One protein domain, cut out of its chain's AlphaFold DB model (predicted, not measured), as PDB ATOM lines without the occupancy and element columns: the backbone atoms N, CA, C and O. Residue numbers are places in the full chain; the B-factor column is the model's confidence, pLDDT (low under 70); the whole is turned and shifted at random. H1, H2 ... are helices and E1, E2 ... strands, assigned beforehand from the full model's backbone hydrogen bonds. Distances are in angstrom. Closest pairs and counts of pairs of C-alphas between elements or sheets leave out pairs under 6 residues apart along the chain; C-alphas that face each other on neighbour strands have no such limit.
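What this domain is: This is residues 182 to 259 of the 296 residues of the protein "Putative transposase" of Pseudomonas coronafaciens pv. striafaciens (UniProt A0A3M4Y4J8). A small three-stranded antiparallel sheet, E1, E3 and E4, has one helix, H1, over one face, and its other face has no named helix. The stretch from residue 188 through E2 makes a long loop that folds back on itself and reaches away beyond one end of the sheet, while H2 and H3 trail away from the sheet at the end of the printed part. The 78 printed residues hold four named strands and three named helices, in the order E1 E2 E3 E4 H1 H2 H3; the sheet's order is E1 - E3 - E4, and the class is mixed, helices and strands. The whole is loose, with a radius of gyration of the C-alphas of 14.9 A, and elongated, spanning 46 by 28 by 20 A.

How they stand to each other: E1, residues 182 to 187, is an edge strand and the antiparallel neighbour of E3, residues 205 to 211, at 159 degrees between directions; N 182 and O 210 are 2.9 A apart, within hydrogen-bond range. E2, residues 200 to 202, pairs with no named strand, but residues 192 to 193 pair with it, antiparallel; it runs on into E3 across a break of 2 residues, at 36 degrees. E3 and E4, residues 217 to 223, form a hairpin, antiparallel at 169 degrees, with N 207 and O 221 at 2.8 A. H1, residues 229 to 240, is on the sheet at a height over the sheet of 8.1 A, over E4 and only just over E3, with 3 of its C-alphas falling on E3. It runs slantwise to the strands, at 37 degrees to E4 on the local plane. H1 touches E4, closest at the C-alphas of Gly 219 and Cys 239, 4.3 A apart. H2, residues 244 to 249, and H3, residues 256 to 259, are not on the sheet and touch no helix. In H1 and H2 every O i to N i+4 pair is within hydrogen-bond range; H3 is too short for such a pair.

Where its parts are: E1 begins at C-alpha 182 (18.113, -9.580, 18.412) and is 16.9 A long from first to last C-alpha. E2 is 5.7 A, E3 19.8 A and E4 17.3 A. H1, 16.7 A, begins at C-alpha 229 (3.621, -9.338, 14.091). H2 is 8.6 A and H3 5.3 A, ending at C-alpha 259 (25.799, 14.002, 29.371).

The domain as a whole: The two C-alphas farthest apart are those of Thr 197 and Leu 259, 46.6 A. The printed part has no cut. The link from E1 to E2, 12 residues, is long. The mean pLDDT of the printed part is 89.5; residues 254 to 259 are under 70.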
ATOM      1  N   GLN A 182      18.800  -8.320  18.191       94.38
ATOM      2  CA  GLN A 182      18.113  -9.580  18.412       94.38
ATOM      3  C   GLN A 182      16.831  -9.308  19.185       94.38
ATOM      4  O   GLN A 182      16.859  -8.605  20.197       94.38
ATOM      5  N   ILE A 183      15.729  -9.860  18.692       95.25
ATOM      6  CA  ILE A 183      14.447  -9.850  19.384       95.25
ATOM      7  C   ILE A 183      14.238 -11.232  19.979       95.25
ATOM      8  O   ILE A 183      14.445 -12.234  19.294       95.25
ATOM      9  N   ASP A 184      13.864 -11.263  21.249       95.19
ATOM     10  CA  ASP A 184      13.519 -12.490  21.950       95.19
ATOM     11  C   ASP A 184      12.213 -12.301  22.719       95.19
ATOM     12  O   ASP A 184      11.918 -11.203  23.209       95.19
ATOM     13  N   HIS A 185      11.430 -13.370  22.802       94.88
ATOM     14  CA  HIS A 185      10.136 -13.381  23.468       94.88
ATOM     15  C   HIS A 185      10.128 -14.470  24.532       94.88
ATOM     16  O   HIS A 185      10.448 -15.620  24.250       94.88
ATOM     17  N   THR A 186       9.706 -14.127  25.742       94.50
ATOM     18  CA  THR A 186       9.645 -15.082  26.846       94.50
ATOM     19  C   THR A 186       8.369 -14.910  27.655       94.50
ATOM     20  O   THR A 186       7.897 -13.791  27.861       94.50
ATOM     21  N   VAL A 187       7.800 -16.020  28.119       96.06
ATOM     22  CA  VAL A 187       6.703 -15.990  29.089       96.06
ATOM     23  C   VAL A 187       7.300 -15.654  30.445       96.06
ATOM     24  O   VAL A 187       8.161 -16.373  30.952       96.06
ATOM     25  N   VAL A 188       6.842 -14.564  31.050       94.06
ATOM     26  CA  VAL A 188       7.330 -14.145  32.362       94.06
ATOM     27  C   VAL A 188       6.709 -15.025  33.441       94.06
ATOM     28  O   VAL A 188       5.519 -15.348  33.398       94.06
ATOM     29  N   ASP A 189       7.498 -15.378  34.454       93.19
ATOM     30  CA  ASP A 189       7.019 -16.103  35.632       93.19
ATOM     31  C   ASP A 189       6.284 -15.175  36.618       93.19
ATOM     32  O   ASP A 189       6.672 -14.997  37.767       93.19
ATOM     33  N   LEU A 190       5.229 -14.522  36.128       90.81
ATOM     34  CA  LEU A 190       4.342 -13.652  36.894       90.81
ATOM     35  C   LEU A 190       2.892 -13.986  36.545       90.81
ATOM     36  O   LEU A 190       2.538 -14.093  35.372       90.81
ATOM     37  N   ILE A 191       2.045 -14.130  37.563       93.50
ATOM     38  CA  ILE A 191       0.606 -14.345  37.388       93.50
ATOM     39  C   ILE A 191      -0.096 -13.004  37.564       93.50
ATOM     40  O   ILE A 191      -0.061 -12.413  38.643       93.50
ATOM     41  N   ILE A 192      -0.735 -12.527  36.501       93.25
ATOM     42  CA  ILE A 192      -1.554 -11.320  36.537       93.25
ATOM     43  C   ILE A 192      -2.950 -11.703  37.022       93.25
ATOM     44  O   ILE A 192      -3.558 -12.658  36.531       93.25
ATOM     45  N   VAL A 193      -3.452 -10.939  37.989       94.56
ATOM     46  CA  VAL A 193      -4.800 -11.074  38.541       94.56
ATOM     47  C   VAL A 193      -5.575  -9.783  38.338       94.56
ATOM     48  O   VAL A 193      -4.998  -8.694  38.356       94.56
ATOM     49  N   ASP A 194      -6.884  -9.914  38.180       92.44
ATOM     50  CA  ASP A 194      -7.795  -8.779  38.155       92.44
ATOM     51  C   ASP A 194      -7.761  -8.028  39.495       92.44
ATOM     52  O   ASP A 194      -7.714  -8.633  40.572       92.44
ATOM     53  N   ALA A 195      -7.774  -6.697  39.438       90.62
ATOM     54  CA  ALA A 195      -7.591  -5.864  40.622       90.62
ATOM     55  C   ALA A 195      -8.775  -5.950  41.602       90.62
ATOM     56  O   ALA A 195      -8.567  -5.816  42.809       90.62
ATOM     57  N   VAL A 196      -9.991  -6.193  41.095       93.31
ATOM     58  CA  VAL A 196     -11.234  -6.181  41.881       93.31
ATOM     59  C   VAL A 196     -11.632  -7.598  42.280       93.31
ATOM     60  O   VAL A 196     -11.719  -7.923  43.460       93.31
ATOM     61  N   THR A 197     -11.832  -8.465  41.294       93.06
ATOM     62  CA  THR A 197     -12.326  -9.835  41.471       93.06
ATOM     63  C   THR A 197     -11.241 -10.812  41.917       93.06
ATOM     64  O   THR A 197     -11.562 -11.937  42.294       93.06
ATOM     65  N   ARG A 198      -9.959 -10.413  41.848       91.25
ATOM     66  CA  ARG A 198      -8.782 -11.261  42.123       91.25
ATOM     67  C   ARG A 198      -8.715 -12.540  41.284       91.25
ATOM     68  O   ARG A 198      -7.926 -13.433  41.591       91.25
ATOM     69  N   LYS A 199      -9.494 -12.629  40.202       94.19
ATOM     70  CA  LYS A 199      -9.440 -13.749  39.261       94.19
ATOM     71  C   LYS A 199      -8.139 -13.717  38.471       94.19
ATOM     72  O   LYS A 199      -7.652 -12.652  38.098       94.19
ATOM     73  N   VAL A 200      -7.584 -14.897  38.208       93.81
ATOM     74  CA  VAL A 200      -6.379 -15.043  37.388       93.81
ATOM     75  C   VAL A 200      -6.702 -14.672  35.944       93.81
ATOM     76  O   VAL A 200      -7.621 -15.234  35.354       93.81
ATOM     77  N   ILE A 201      -5.928 -13.740  35.390       93.44
ATOM     78  CA  ILE A 201      -6.000 -13.342  33.981       93.44
ATOM     79  C   ILE A 201      -5.042 -14.209  33.160       93.44
ATOM     80  O   ILE A 201      -5.427 -14.753  32.130       93.44
ATOM     81  N   GLY A 202      -3.799 -14.372  33.624       93.00
ATOM     82  CA  GLY A 202      -2.809 -15.206  32.945       93.00
ATOM     83  C   GLY A 202      -1.367 -14.769  33.174       93.00
ATOM     84  O   GLY A 202      -1.076 -13.950  34.048       93.00
ATOM     85  N   ARG A 203      -0.458 -15.340  32.380       94.44
ATOM     86  CA  ARG A 203       0.976 -15.021  32.385       94.44
ATOM     87  C   ARG A 203       1.311 -14.138  31.182       94.44
ATOM     88  O   ARG A 203       0.922 -14.495  30.071       94.44
ATOM     89  N   PRO A 204       2.009 -13.008  31.369       95.56
ATOM     90  CA  PRO A 204       2.340 -12.123  30.267       95.56
ATOM     91  C   PRO A 204       3.573 -12.618  29.502       95.56
ATOM     92  O   PRO A 204       4.492 -13.220  30.060       95.56
ATOM     93  N   TRP A 205       3.612 -12.282  28.221       95.81
ATOM     94  CA  TRP A 205       4.771 -12.355  27.349       95.81
ATOM     95  C   TRP A 205       5.569 -11.057  27.413       95.81
ATOM     96  O   TRP A 205       5.031  -9.965  27.218       95.81
ATOM     97  N   LEU A 206       6.873 -11.181  27.644       95.75
ATOM     98  CA  LEU A 206       7.842 -10.101  27.539       95.75
ATOM     99  C   LEU A 206       8.631 -10.259  26.243       95.75
ATOM    100  O   LEU A 206       9.283 -11.274  26.017       95.75
ATOM    101  N   SER A 207       8.593  -9.219  25.419       96.31
ATOM    102  CA  SER A 207       9.371  -9.102  24.189       96.31
ATOM    103  C   SER A 207      10.490  -8.092  24.408       96.31
ATOM    104  O   SER A 207      10.216  -6.980  24.861       96.31
ATOM    105  N   LEU A 208      11.735  -8.451  24.100       96.25
ATOM    106  CA  LEU A 208      12.910  -7.595  24.289       96.25
ATOM    107  C   LEU A 208      13.673  -7.432  22.981       96.25
ATOM    108  O   LEU A 208      13.916  -8.413  22.287       96.25
ATOM    109  N   ALA A 209      14.120  -6.211  22.692       96.44
ATOM    110  CA  ALA A 209      15.046  -5.932  21.599       96.44
ATOM    111  C   ALA A 209      16.424  -5.576  22.162       96.44
ATOM    112  O   ALA A 209      16.585  -4.562  22.847       96.44
ATOM    113  N   VAL A 210      17.431  -6.395  21.866       94.44
ATOM    114  CA  VAL A 210      18.788  -6.262  22.407       94.44
ATOM    115  C   VAL A 210      19.777  -5.980  21.284       94.44
ATOM    116  O   VAL A 210      19.904  -6.749  20.333       94.44
ATOM    117  N   CYS A 211      20.527  -4.887  21.405       92.94
ATOM    118  CA  CYS A 211      21.655  -4.610  20.521       92.94
ATOM    119  C   CYS A 211      22.784  -5.608  20.806       92.94
ATOM    120  O   CYS A 211      23.316  -5.641  21.915       92.94
ATOM    121  N   LEU A 212      23.197  -6.398  19.812       90.62
ATOM    122  CA  LEU A 212      24.224  -7.430  20.009       90.62
ATOM    123  C   LEU A 212      25.613  -6.846  20.313       90.62
ATOM    124  O   LEU A 212      26.372  -7.459  21.057       90.62
ATOM    125  N   HIS A 213      25.920  -5.652  19.799       87.50
ATOM    126  CA  HIS A 213      27.220  -5.002  20.006       87.50
ATOM    127  C   HIS A 213      27.374  -4.412  21.412       87.50
ATOM    128  O   HIS A 213      28.360  -4.663  22.092       87.50
ATOM    129  N   THR A 214      26.390  -3.629  21.860       87.38
ATOM    130  CA  THR A 214      26.457  -2.916  23.148       87.38
ATOM    131  C   THR A 214      25.783  -3.673  24.288       87.38
ATOM    132  O   THR A 214      25.915  -3.278  25.441       87.38
ATOM    133  N   ARG A 215      25.021  -4.731  23.980       88.00
ATOM    134  CA  ARG A 215      24.158  -5.483  24.911       88.00
ATOM    135  C   ARG A 215      23.075  -4.634  25.589       88.00
ATOM    136  O   ARG A 215      22.419  -5.110  26.510       88.00
ATOM    137  N   VAL A 216      22.849  -3.413  25.101       90.31
ATOM    138  CA  VAL A 216      21.795  -2.510  25.572       90.31
ATOM    139  C   VAL A 216      20.437  -2.993  25.069       90.31
ATOM    140  O   VAL A 216      20.286  -3.340  23.894       90.31
ATOM    141  N   ILE A 217      19.449  -2.978  25.963       92.50
ATOM    142  CA  ILE A 217      18.040  -3.183  25.626       92.50
ATOM    143  C   ILE A 217      17.519  -1.885  25.004       92.50
ATOM    144  O   ILE A 217      17.503  -0.843  25.655       92.50
ATOM    145  N   LEU A 218      17.117  -1.945  23.738       92.88
ATOM    146  CA  LEU A 218      16.615  -0.791  22.985       92.88
ATOM    147  C   LEU A 218      15.148  -0.499  23.319       92.88
ATOM    148  O   LEU A 218      14.704   0.648  23.358       92.88
ATOM    149  N   GLY A 219      14.381  -1.552  23.573       93.00
ATOM    150  CA  GLY A 219      12.973  -1.467  23.916       93.00
ATOM    151  C   GLY A 219      12.462  -2.786  24.460       93.00
ATOM    152  O   GLY A 219      13.134  -3.821  24.376       93.00
ATOM    153  N   PHE A 220      11.269  -2.717  25.030       94.06
ATOM    154  CA  PHE A 220      10.540  -3.875  25.510       94.06
ATOM    155  C   PHE A 220       9.047  -3.691  25.251       94.06
ATOM    156  O   PHE A 220       8.557  -2.564  25.178       94.06
ATOM    157  N   TYR A 221       8.330  -4.803  25.140       94.50
ATOM    158  CA  TYR A 221       6.877  -4.818  25.035       94.50
ATOM    159  C   TYR A 221       6.319  -5.957  25.885       94.50
ATOM    160  O   TYR A 221       6.753  -7.104  25.750       94.50
ATOM    161  N   LEU A 222       5.396  -5.631  26.790       92.62
ATOM    162  CA  LEU A 222       4.774  -6.572  27.719       92.62
ATOM    163  C   LEU A 222       3.297  -6.713  27.355       92.62
ATOM    164  O   LEU A 222       2.573  -5.721  27.349       92.62
ATOM    165  N   SER A 223       2.851  -7.932  27.061       92.56
ATOM    166  CA  SER A 223       1.471  -8.200  26.649       92.56
ATOM    167  C   SER A 223       0.981  -9.540  27.181       92.56
ATOM    168  O   SER A 223       1.772 -10.438  27.433       92.56
ATOM    169  N   LEU A 224      -0.330  -9.694  27.348       92.31
ATOM    170  CA  LEU A 224      -0.952 -11.000  27.607       92.31
ATOM    171  C   LEU A 224      -1.084 -11.841  26.328       92.31
ATOM    172  O   LEU A 224      -1.360 -13.037  26.404       92.31
ATOM    173  N   LEU A 225      -0.888 -11.224  25.161       90.62
ATOM    174  CA  LEU A 225      -0.950 -11.900  23.875       90.62
ATOM    175  C   LEU A 225       0.380 -12.599  23.558       90.62
ATOM    176  O   LEU A 225       1.443 -12.061  23.882       90.62
ATOM    177  N   PRO A 226       0.336 -13.772  22.901       92.88
ATOM    178  CA  PRO A 226       1.539 -14.439  22.427       92.88
ATOM    179  C   PRO A 226       2.271 -13.610  21.356       92.88
ATOM    180  O   PRO A 226       1.679 -12.701  20.757       92.88
ATOM    181  N   PRO A 227       3.548 -13.930  21.080       93.38
ATOM    182  CA  PRO A 227       4.338 -13.232  20.079       93.38
ATOM    183  C   PRO A 227       3.656 -13.275  18.715       93.38
ATOM    184  O   PRO A 227       3.306 -14.334  18.198       93.38
ATOM    185  N   SER A 228       3.465 -12.099  18.136       93.44
ATOM    186  CA  SER A 228       2.851 -11.894  16.829       93.44
ATOM    187  C   SER A 228       3.499 -10.704  16.121       93.44
ATOM    188  O   SER A 228       4.266  -9.940  16.718       93.44
ATOM    189  N   ALA A 229       3.164 -10.505  14.845       95.12
ATOM    190  CA  ALA A 229       3.621  -9.338  14.091       95.12
ATOM    191  C   ALA A 229       3.284  -8.019  14.812       95.12
ATOM    192  O   ALA A 229       4.106  -7.107  14.836       95.12
ATOM    193  N   VAL A 230       2.126  -7.955  15.481       93.06
ATOM    194  CA  VAL A 230       1.695  -6.785  16.261       93.06
ATOM    195  C   VAL A 230       2.616  -6.546  17.456       93.06
ATOM    196  O   VAL A 230       3.091  -5.431  17.645       93.06
ATOM    197  N   THR A 231       2.941  -7.584  18.236       92.81
ATOM    198  CA  THR A 231       3.837  -7.422  19.398       92.81
ATOM    199  C   THR A 231       5.241  -6.984  18.980       92.81
ATOM    200  O   THR A 231       5.888  -6.220  19.691       92.81
ATOM    201  N   VAL A 232       5.713  -7.449  17.816       94.50
ATOM    202  CA  VAL A 232       7.010  -7.043  17.259       94.50
ATOM    203  C   VAL A 232       6.957  -5.602  16.751       94.50
ATOM    204  O   VAL A 232       7.876  -4.841  17.033       94.50
ATOM    205  N   ALA A 233       5.888  -5.203  16.059       95.50
ATOM    206  CA  ALA A 233       5.705  -3.828  15.598       95.50
ATOM    207  C   ALA A 233       5.706  -2.840  16.774       95.50
ATOM    208  O   ALA A 233       6.483  -1.889  16.766       95.50
ATOM    209  N   MET A 234       4.941  -3.139  17.827       94.69
ATOM    210  CA  MET A 234       4.898  -2.340  19.056       94.69
ATOM    211  C   MET A 234       6.260  -2.282  19.764       94.69
ATOM    212  O   MET A 234       6.667  -1.240  20.279       94.69
ATOM    213  N   LEU A 235       7.010  -3.390  19.773       95.06
ATOM    214  CA  LEU A 235       8.374  -3.416  20.303       95.06
ATOM    215  C   LEU A 235       9.314  -2.511  19.496       95.06
ATOM    216  O   LEU A 235      10.084  -1.756  20.086       95.06
ATOM    217  N   VAL A 236       9.266  -2.585  18.164       94.50
ATOM    218  CA  VAL A 236      10.113  -1.777  17.274       94.50
ATOM    219  C   VAL A 236       9.771  -0.296  17.395       94.50
ATOM    220  O   VAL A 236      10.681   0.523  17.520       94.50
ATOM    221  N   GLU A 237       8.485   0.049  17.431       94.06
ATOM    222  CA  GLU A 237       8.036   1.409  17.717       94.06
ATOM    223  C   GLU A 237       8.611   1.883  19.049       94.06
ATOM    224  O   GLU A 237       9.266   2.927  19.108       94.06
ATOM    225  N   ASN A 238       8.472   1.071  20.102       92.31
ATOM    226  CA  ASN A 238       9.059   1.387  21.390       92.31
ATOM    227  C   ASN A 238      10.564   1.645  21.248       92.31
ATOM    228  O   ASN A 238      11.030   2.650  21.769       92.31
ATOM    229  N   CYS A 239      11.332   0.812  20.539       92.19
ATOM    230  CA  CYS A 239      12.777   1.000  20.350       92.19
ATOM    231  C   CYS A 239      13.171   2.351  19.740       92.19
ATOM    232  O   CYS A 239      14.226   2.873  20.097       92.19
ATOM    233  N   VAL A 240      12.366   2.884  18.819       90.69
ATOM    234  CA  VAL A 240      12.691   4.101  18.057       90.69
ATOM    235  C   VAL A 240      12.155   5.362  18.737       90.69
ATOM    236  O   VAL A 240      12.786   6.417  18.665       90.69
ATOM    237  N   MET A 241      11.014   5.265  19.420       90.00
ATOM    238  CA  MET A 241      10.374   6.407  20.068       90.00
ATOM    239  C   MET A 241      11.168   6.932  21.272       90.00
ATOM    240  O   MET A 241      11.866   6.191  21.975       90.00
ATOM    241  N   SER A 242      11.020   8.235  21.547       87.25
ATOM    242  CA  SER A 242      11.664   8.861  22.705       87.25
ATOM    243  C   SER A 242      11.218   8.197  24.007       87.25
ATOM    244  O   SER A 242      10.031   8.002  24.275       87.25
ATOM    245  N   LYS A 243      12.197   7.905  24.867       85.88
ATOM    246  CA  LYS A 243      11.957   7.363  26.207       85.88
ATOM    247  C   LYS A 243      11.619   8.437  27.232       85.88
ATOM    248  O   LYS A 243      11.364   8.082  28.375       85.88
ATOM    249  N   ASP A 244      11.594   9.716  26.864       86.12
ATOM    250  CA  ASP A 244      11.440  10.815  27.825       86.12
ATOM    251  C   ASP A 244      10.153  10.678  28.654       86.12
ATOM    252  O   ASP A 244      10.195  10.775  29.881       86.12
ATOM    253  N   ARG A 245       9.023  10.348  28.009       85.56
ATOM    254  CA  ARG A 245       7.740  10.124  28.700       85.56
ATOM    255  C   ARG A 245       7.801   8.928  29.653       85.56
ATOM    256  O   ARG A 245       7.325   9.016  30.783       85.56
ATOM    257  N   LEU A 246       8.405   7.825  29.210       84.00
ATOM    258  CA  LEU A 246       8.572   6.616  30.019       84.00
ATOM    259  C   LEU A 246       9.471   6.880  31.234       84.00
ATOM    260  O   LEU A 246       9.134   6.493  32.350       84.00
ATOM    261  N   LEU A 247      10.597   7.562  31.030       86.56
ATOM    262  CA  LEU A 247      11.535   7.913  32.093       86.56
ATOM    263  C   LEU A 247      10.885   8.856  33.111       86.56
ATOM    264  O   LEU A 247      11.001   8.610  34.310       86.56
ATOM    265  N   ALA A 248      10.133   9.860  32.654       87.56
ATOM    266  CA  ALA A 248       9.382  10.757  33.530       87.56
ATOM    267  C   ALA A 248       8.355   9.996  34.387       87.56
ATOM    268  O   ALA A 248       8.297  10.195  35.601       87.56
ATOM    269  N   TYR A 249       7.600   9.076  33.780       86.19
ATOM    270  CA  TYR A 249       6.639   8.229  34.489       86.19
ATOM    271  C   TYR A 249       7.312   7.347  35.553       86.19
ATOM    272  O   TYR A 249       6.856   7.279  36.696       86.19
ATOM    273  N   LEU A 250       8.445   6.731  35.209       85.38
ATOM    274  CA  LEU A 250       9.247   5.920  36.131       85.38
ATOM    275  C   LEU A 250      10.037   6.760  37.150       85.38
ATOM    276  O   LEU A 250      10.697   6.195  38.023       85.38
ATOM    277  N   LYS A 251       9.971   8.096  37.063       88.38
ATOM    278  CA  LYS A 251      10.753   9.046  37.871       88.38
ATOM    279  C   LYS A 251      12.261   8.799  37.765       88.38
ATOM    280  O   LYS A 251      13.004   8.983  38.728       88.38
ATOM    281  N   LEU A 252      12.704   8.372  36.586       81.56
ATOM    282  CA  LEU A 252      14.105   8.185  36.241       81.56
ATOM    283  C   LEU A 252      14.633   9.436  35.529       81.56
ATOM    284  O   LEU A 252      13.908  10.060  34.751       81.56
ATOM    285  N   PRO A 253      15.891   9.827  35.778       78.75
ATOM    286  CA  PRO A 253      16.460  11.004  35.142       78.75
ATOM    287  C   PRO A 253      16.644  10.754  33.635       78.75
ATOM    288  O   PRO A 253      17.019   9.662  33.206       78.75
ATOM    289  N   GLY A 254      16.359  11.768  32.814       68.62
ATOM    290  CA  GLY A 254      16.477  11.674  31.355       68.62
ATOM    291  C   GLY A 254      17.923  11.453  30.905       68.62
ATOM    292  O   GLY A 254      18.857  11.904  31.570       68.62
ATOM    293  N   TRP A 255      18.132  10.818  29.749       66.62
ATOM    294  CA  TRP A 255      19.474  10.523  29.213       66.62
ATOM    295  C   TRP A 255      20.386  11.767  29.121       66.62
ATOM    296  O   TRP A 255      21.585  11.680  29.375       66.62
ATOM    297  N   ARG A 256      19.814  12.954  28.861       60.41
ATOM    298  CA  ARG A 256      20.532  14.246  28.815       60.41
ATOM    299  C   ARG A 256      21.210  14.620  30.134       60.41
ATOM    300  O   ARG A 256      22.267  15.240  30.114       60.41
ATOM    301  N   SER A 257      20.649  14.207  31.271       56.50
ATOM    302  CA  SER A 257      21.239  14.459  32.594       56.50
ATOM    303  C   SER A 257      22.550  13.696  32.833       56.50
ATOM    304  O   SER A 257      23.327  14.062  33.714       56.50
ATOM    305  N   TYR A 258      22.813  12.658  32.033       56.38
ATOM    306  CA  TYR A 258      24.044  11.875  32.085       56.38
ATOM    307  C   TYR A 258      25.154  12.454  31.193       56.38
ATOM    308  O   TYR A 258      26.318  12.133  31.401       56.38
ATOM    309  N   LEU A 259      24.821  13.337  30.241       51.34
ATOM    310  CA  LEU A 259      25.799  14.002  29.371       51.34
ATOM    311  C   LEU A 259      26.367  15.284  29.986       51.34
ATOM    312  O   LEU A 259      27.545  15.578  29.812       51.34
TER     313      LEU A 259